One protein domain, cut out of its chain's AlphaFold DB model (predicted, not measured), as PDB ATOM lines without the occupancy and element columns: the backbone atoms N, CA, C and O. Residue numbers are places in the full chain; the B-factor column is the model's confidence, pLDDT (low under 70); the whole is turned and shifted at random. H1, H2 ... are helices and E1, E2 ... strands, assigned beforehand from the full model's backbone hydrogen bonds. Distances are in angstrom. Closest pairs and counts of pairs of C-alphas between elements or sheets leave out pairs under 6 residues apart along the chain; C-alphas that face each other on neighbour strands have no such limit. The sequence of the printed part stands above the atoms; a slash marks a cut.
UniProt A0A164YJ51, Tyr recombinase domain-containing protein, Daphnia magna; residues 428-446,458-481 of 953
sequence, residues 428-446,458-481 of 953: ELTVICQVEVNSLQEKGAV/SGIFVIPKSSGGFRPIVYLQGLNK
ATOM      1  N   GLU A 428     191.701 152.006 199.510       81.25
ATOM      2  CA  GLU A 428     191.897 153.241 200.278       81.25
ATOM      3  C   GLU A 428     190.897 154.333 199.871       81.25
ATOM      4  O   GLU A 428     190.310 155.006 200.721       81.25
ATOM      5  N   LEU A 429     190.656 154.496 198.566       80.62
ATOM      6  CA  LEU A 429     189.694 155.477 198.054       80.62
ATOM      7  C   LEU A 429     188.253 155.118 198.421       80.62
ATOM      8  O   LEU A 429     187.435 156.017 198.621       80.62
ATOM      9  N   THR A 430     187.953 153.827 198.562       81.19
ATOM     10  CA  THR A 430     186.639 153.354 199.018       81.19
ATOM     11  C   THR A 430     186.375 153.795 200.456       81.19
ATOM     12  O   THR A 430     185.310 154.343 200.744       81.19
ATOM     13  N   VAL A 431     187.368 153.647 201.339       85.94
ATOM     14  CA  VAL A 431     187.285 154.108 202.734       85.94
ATOM     15  C   VAL A 431     187.092 155.623 202.793       85.94
ATOM     16  O   VAL A 431     186.193 156.107 203.479       85.94
ATOM     17  N   ILE A 432     187.874 156.382 202.020       86.00
ATOM     18  CA  ILE A 432     187.761 157.848 201.957       86.00
ATOM     19  C   ILE A 432     186.378 158.277 201.452       86.00
ATOM     20  O   ILE A 432     185.762 159.189 202.006       86.00
ATOM     21  N   CYS A 433     185.868 157.612 200.416       85.06
ATOM     22  CA  CYS A 433     184.539 157.880 199.884       85.06
ATOM     23  C   CYS A 433     183.454 157.618 200.935       85.06
ATOM     24  O   CYS A 433     182.548 158.437 201.094       85.06
ATOM     25  N   GLN A 434     183.569 156.526 201.694       87.00
ATOM     26  CA  GLN A 434     182.629 156.206 202.764       87.00
ATOM     27  C   GLN A 434     182.663 157.245 203.893       87.00
ATOM     28  O   GLN A 434     181.607 157.651 204.378       87.00
ATOM     29  N   VAL A 435     183.850 157.728 204.274       87.94
ATOM     30  CA  VAL A 435     184.009 158.798 205.277       87.94
ATOM     31  C   VAL A 435     183.308 160.084 204.828       87.94
ATOM     32  O   VAL A 435     182.574 160.692 205.609       87.94
ATOM     33  N   GLU A 436     183.469 160.488 203.566       87.94
ATOM     34  CA  GLU A 436     182.796 161.681 203.033       87.94
ATOM     35  C   GLU A 436     181.267 161.500 202.969       87.94
ATOM     36  O   GLU A 436     180.528 162.423 203.318       87.94
ATOM     37  N   VAL A 437     180.769 160.312 202.595       86.06
ATOM     38  CA  VAL A 437     179.325 159.998 202.605       86.06
ATOM     39  C   VAL A 437     178.754 160.037 204.023       86.06
ATOM     40  O   VAL A 437     177.703 160.645 204.236       86.06
ATOM     41  N   ASN A 438     179.452 159.455 205.002       87.81
ATOM     42  CA  ASN A 438     179.049 159.509 206.408       87.81
ATOM     43  C   ASN A 438     179.001 160.962 206.899       87.81
ATOM     44  O   ASN A 438     178.016 161.371 207.506       87.81
ATOM     45  N   SER A 439     179.988 161.785 206.527       85.88
ATOM     46  CA  SER A 439     179.981 163.215 206.854       85.88
ATOM     47  C   SER A 439     178.784 163.960 206.248       85.88
ATOM     48  O   SER A 439     178.260 164.891 206.861       85.88
ATOM     49  N   LEU A 440     178.327 163.583 205.047       83.50
ATOM     50  CA  LEU A 440     177.115 164.152 204.447       83.50
ATOM     51  C   LEU A 440     175.837 163.697 205.172       83.50
ATOM     52  O   LEU A 440     174.903 164.495 205.281       83.50
ATOM     53  N   GLN A 441     175.797 162.456 205.671       83.88
ATOM     54  CA  GLN A 441     174.686 161.936 206.483       83.88
ATOM     55  C   GLN A 441     174.610 162.652 207.836       83.88
ATOM     56  O   GLN A 441     173.543 163.136 208.207       83.88
ATOM     57  N   GLU A 442     175.742 162.804 208.530       81.81
ATOM     58  CA  GLU A 442     175.840 163.535 209.804       81.81
ATOM     59  C   GLU A 442     175.397 164.997 209.677       81.81
ATOM     60  O   GLU A 442     174.745 165.537 210.566       81.81
ATOM     61  N   LYS A 443     175.710 165.642 208.545       76.44
ATOM     62  CA  LYS A 443     175.275 167.015 208.235       76.44
ATOM     63  C   LYS A 443     173.809 167.113 207.803       76.44
ATOM     64  O   LYS A 443     173.343 168.213 207.519       76.44
ATOM     65  N   GLY A 444     173.100 165.991 207.660       73.50
ATOM     66  CA  GLY A 444     171.732 165.960 207.136       73.50
ATOM     67  C   GLY A 444     171.613 166.429 205.680       73.50
ATOM     68  O   GLY A 444     170.529 166.821 205.246       73.50
ATOM     69  N   ALA A 445     172.713 166.423 204.920       77.75
ATOM     70  CA  ALA A 445     172.726 166.806 203.509       77.75
ATOM     71  C   ALA A 445     172.235 165.669 202.596       77.75
ATOM     72  O   ALA A 445     171.721 165.929 201.510       77.75
ATOM     73  N   VAL A 446     172.384 164.416 203.039       83.25
ATOM     74  CA  VAL A 446     171.862 163.216 202.370       83.25
ATOM     75  C   VAL A 446     171.173 162.307 203.389       83.25
ATOM     76  O   VAL A 446     171.504 162.329 204.574       83.25
ATOM     77  N   SER A 458     172.683 156.730 190.968       86.56
ATOM     78  CA  SER A 458     173.959 157.247 190.463       86.56
ATOM     79  C   SER A 458     175.106 156.840 191.384       86.56
ATOM     80  O   SER A 458     175.003 156.986 192.601       86.56
ATOM     81  N   GLY A 459     176.214 156.377 190.802       85.31
ATOM     82  CA  GLY A 459     177.443 156.113 191.549       85.31
ATOM     83  C   GLY A 459     178.064 157.398 192.104       85.31
ATOM     84  O   GLY A 459     177.794 158.499 191.613       85.31
ATOM     85  N   ILE A 460     178.924 157.265 193.109       83.62
ATOM     86  CA  ILE A 460     179.654 158.382 193.723       83.62
ATOM     87  C   ILE A 460     181.154 158.091 193.710       83.62
ATOM     88  O   ILE A 460     181.544 156.935 193.823       83.62
ATOM     89  N   PHE A 461     181.989 159.119 193.556       86.75
ATOM     90  CA  PHE A 461     183.452 159.018 193.622       86.75
ATOM     91  C   PHE A 461     184.090 160.244 194.268       86.75
ATOM     92  O   PHE A 461     183.430 161.262 194.437       86.75
ATOM     93  N   VAL A 462     185.376 160.174 194.618       85.62
ATOM     94  CA  VAL A 462     186.083 161.272 195.293       85.62
ATOM     95  C   VAL A 462     187.208 161.881 194.454       85.62
ATOM     96  O   VAL A 462     187.927 161.172 193.759       85.62
ATOM     97  N   ILE A 463     187.384 163.205 194.546       83.94
ATOM     98  CA  ILE A 463     188.503 163.949 193.932       83.94
ATOM     99  C   ILE A 463     189.259 164.755 195.007       83.94
ATOM    100  O   ILE A 463     188.604 165.409 195.826       83.94
ATOM    101  N   PRO A 464     190.605 164.794 195.007       80.31
ATOM    102  CA  PRO A 464     191.379 165.622 195.933       80.31
ATOM    103  C   PRO A 464     191.086 167.125 195.796       80.31
ATOM    104  O   PRO A 464     190.981 167.671 194.694       80.31
ATOM    105  N   LYS A 465     191.000 167.833 196.924       72.12
ATOM    106  CA  LYS A 465     190.927 169.302 196.977       72.12
ATOM    107  C   LYS A 465     192.332 169.901 197.009       72.12
ATOM    108  O   LYS A 465     193.191 169.434 197.747       72.12
ATOM    109  N   SER A 466     192.520 171.038 196.341       56.03
ATOM    110  CA  SER A 466     193.750 171.842 196.454       56.03
ATOM    111  C   SER A 466     194.006 172.399 197.863       56.03
ATOM    112  O   SER A 466     195.133 172.744 198.189       56.03
ATOM    113  N   SER A 467     192.970 172.486 198.703       60.22
ATOM    114  CA  SER A 467     193.037 172.936 200.099       60.22
ATOM    115  C   SER A 467     193.292 171.811 201.114       60.22
ATOM    116  O   SER A 467     193.222 172.075 202.309       60.22
ATOM    117  N   GLY A 468     193.502 170.569 200.657       62.03
ATOM    118  CA  GLY A 468     193.470 169.362 201.492       62.03
ATOM    119  C   GLY A 468     192.058 168.762 201.628       62.03
ATOM    120  O   GLY A 468     191.056 169.487 201.586       62.03
ATOM    121  N   GLY A 469     191.980 167.431 201.756       80.81
ATOM    122  CA  GLY A 469     190.737 166.638 201.816       80.81
ATOM    123  C   GLY A 469     190.179 166.220 200.446       80.81
ATOM    124  O   GLY A 469     190.786 166.501 199.411       80.81
ATOM    125  N   PHE A 470     189.003 165.583 200.424       83.69
ATOM    126  CA  PHE A 470     188.375 165.048 199.206       83.69
ATOM    127  C   PHE A 470     187.002 165.692 198.925       83.69
ATOM    128  O   PHE A 470     186.375 166.289 199.803       83.69
ATOM    129  N   ARG A 471     186.562 165.691 197.660       82.00
ATOM    130  CA  ARG A 471     185.209 166.088 197.222       82.00
ATOM    131  C   ARG A 471     184.460 164.847 196.758       82.00
ATOM    132  O   ARG A 471     184.915 164.279 195.769       82.00
ATOM    133  N   PRO A 472     183.331 164.475 197.380       86.94
ATOM    134  CA  PRO A 472     182.429 163.503 196.783       86.94
ATOM    135  C   PRO A 472     181.754 164.116 195.544       86.94
ATOM    136  O   PRO A 472     181.278 165.253 195.581       86.94
ATOM    137  N   ILE A 473     181.740 163.372 194.446       85.56
ATOM    138  CA  ILE A 473     181.167 163.721 193.147       85.56
ATOM    139  C   ILE A 473     180.150 162.645 192.779       85.56
ATOM    140  O   ILE A 473     180.482 161.462 192.724       85.56
ATOM    141  N   VAL A 474     178.915 163.062 192.504       87.00
ATOM    142  CA  VAL A 474     177.855 162.176 192.014       87.00
ATOM    143  C   VAL A 474     177.992 162.028 190.502       87.00
ATOM    144  O   VAL A 474     178.090 163.015 189.768       87.00
ATOM    145  N   TYR A 475     178.005 160.793 190.021       85.50
ATOM    146  CA  TYR A 475     178.199 160.472 188.617       85.50
ATOM    147  C   TYR A 475     176.875 160.538 187.843       85.50
ATOM    148  O   TYR A 475     176.175 159.544 187.661       85.50
ATOM    149  N   LEU A 476     176.531 161.739 187.373       86.19
ATOM    150  CA  LEU A 476     175.238 162.043 186.742       86.19
ATOM    151  C   LEU A 476     175.160 161.716 185.240       86.19
ATOM    152  O   LEU A 476     174.171 162.051 184.598       86.19
ATOM    153  N   GLN A 477     176.172 161.081 184.636       83.06
ATOM    154  CA  GLN A 477     176.212 160.875 183.179       83.06
ATOM    155  C   GLN A 477     175.014 160.068 182.650       83.06
ATOM    156  O   GLN A 477     174.514 160.363 181.565       83.06
ATOM    157  N   GLY A 478     174.539 159.080 183.417       83.75
ATOM    158  CA  GLY A 478     173.330 158.322 183.086       83.75
ATOM    159  C   GLY A 478     172.063 159.171 183.189       83.75
ATOM    160  O   GLY A 478     171.273 159.200 182.250       83.75
ATOM    161  N   LEU A 479     171.910 159.912 184.291       86.62
ATOM    162  CA  LEU A 479     170.744 160.760 184.548       86.62
ATOM    163  C   LEU A 479     170.641 161.921 183.541       86.62
ATOM    164  O   LEU A 479     169.554 162.249 183.076       86.62
ATOM    165  N   ASN A 480     171.781 162.482 183.129       86.38
ATOM    166  CA  ASN A 480     171.875 163.571 182.152       86.38
ATOM    167  C   ASN A 480     171.350 163.209 180.749       86.38
ATOM    168  O   ASN A 480     171.244 164.100 179.910       86.38
ATOM    169  N   LYS A 481     171.052 161.932 180.462       85.62
ATOM    170  CA  LYS A 481     170.378 161.517 179.217       85.62
ATOM    171  C   LYS A 481     168.896 161.898 179.193       85.62
ATOM    172  O   LYS A 481     168.321 162.002 178.119       85.62
TER     173      LYS A 481
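This is residues 428 to 446 and 458 to 481 of the 953 residues of the protein "Tyr recombinase domain-containing protein" of Daphnia magna (UniProt A0A164YJ51). One helix, H1, packs crosswise on a two-stranded hairpin, E1 and E2, and a tail without a named element, residues 475 to 481, runs away past the end of E2. Gly 468 in the hairpin's turn and Lys 481 at the end of the tail mark the greatest length. The printed part has 43 residues, with one named helix and two named strands in the order H1, E1, E2; the sheet, E1 - E2, is antiparallel, and the class is mixed, helices and strands. The whole is only just loose, close to compact, with a radius of gyration of the C-alphas of 11.3 A and spans of 32 by 24 by 19 A.

H1, residues 428 to 442, begins with C-alpha 428 at (191.897, 153.241, 200.278) and measures 21.3 A from first to last C-alpha. E1, residues 460 to 464, measures 14.0 A and begins at C-alpha 460, (179.654, 158.382, 193.723). E2, residues 470 to 474, measures 13.1 A and ends at C-alpha 474, (177.855, 162.176, 192.014).

E1 and E2 form a hairpin of antiparallel neighbours, with 149 degrees between their directions. C-alphas 462 and 472 face each other at 4.5 A. N 473 and O 461, 2.7 A apart, and N 471 and O 463, 2.8 A apart, are within hydrogen-bond range. The closest C-alphas of H1 and E1 are those of Cys 433 and Val 462, 5.9 A apart. Those of H1 and E2 are Glu 436 and Pro 472, 6.5 A apart. In H1, every O i to N i+4 pair is within hydrogen-bond range.

The two C-alphas farthest apart, those of Gly 468 and Lys 481, are 33.0 A apart. Residues 447 to 457 are not printed, and C-alphas 446 and 458 across this cut, in the link from H1 to E1, are 13.5 A apart. The link from E1 to E2 is tight. The mean pLDDT of the printed part is 82.1; residues 466 to 468, between E1 and E2, are under 70.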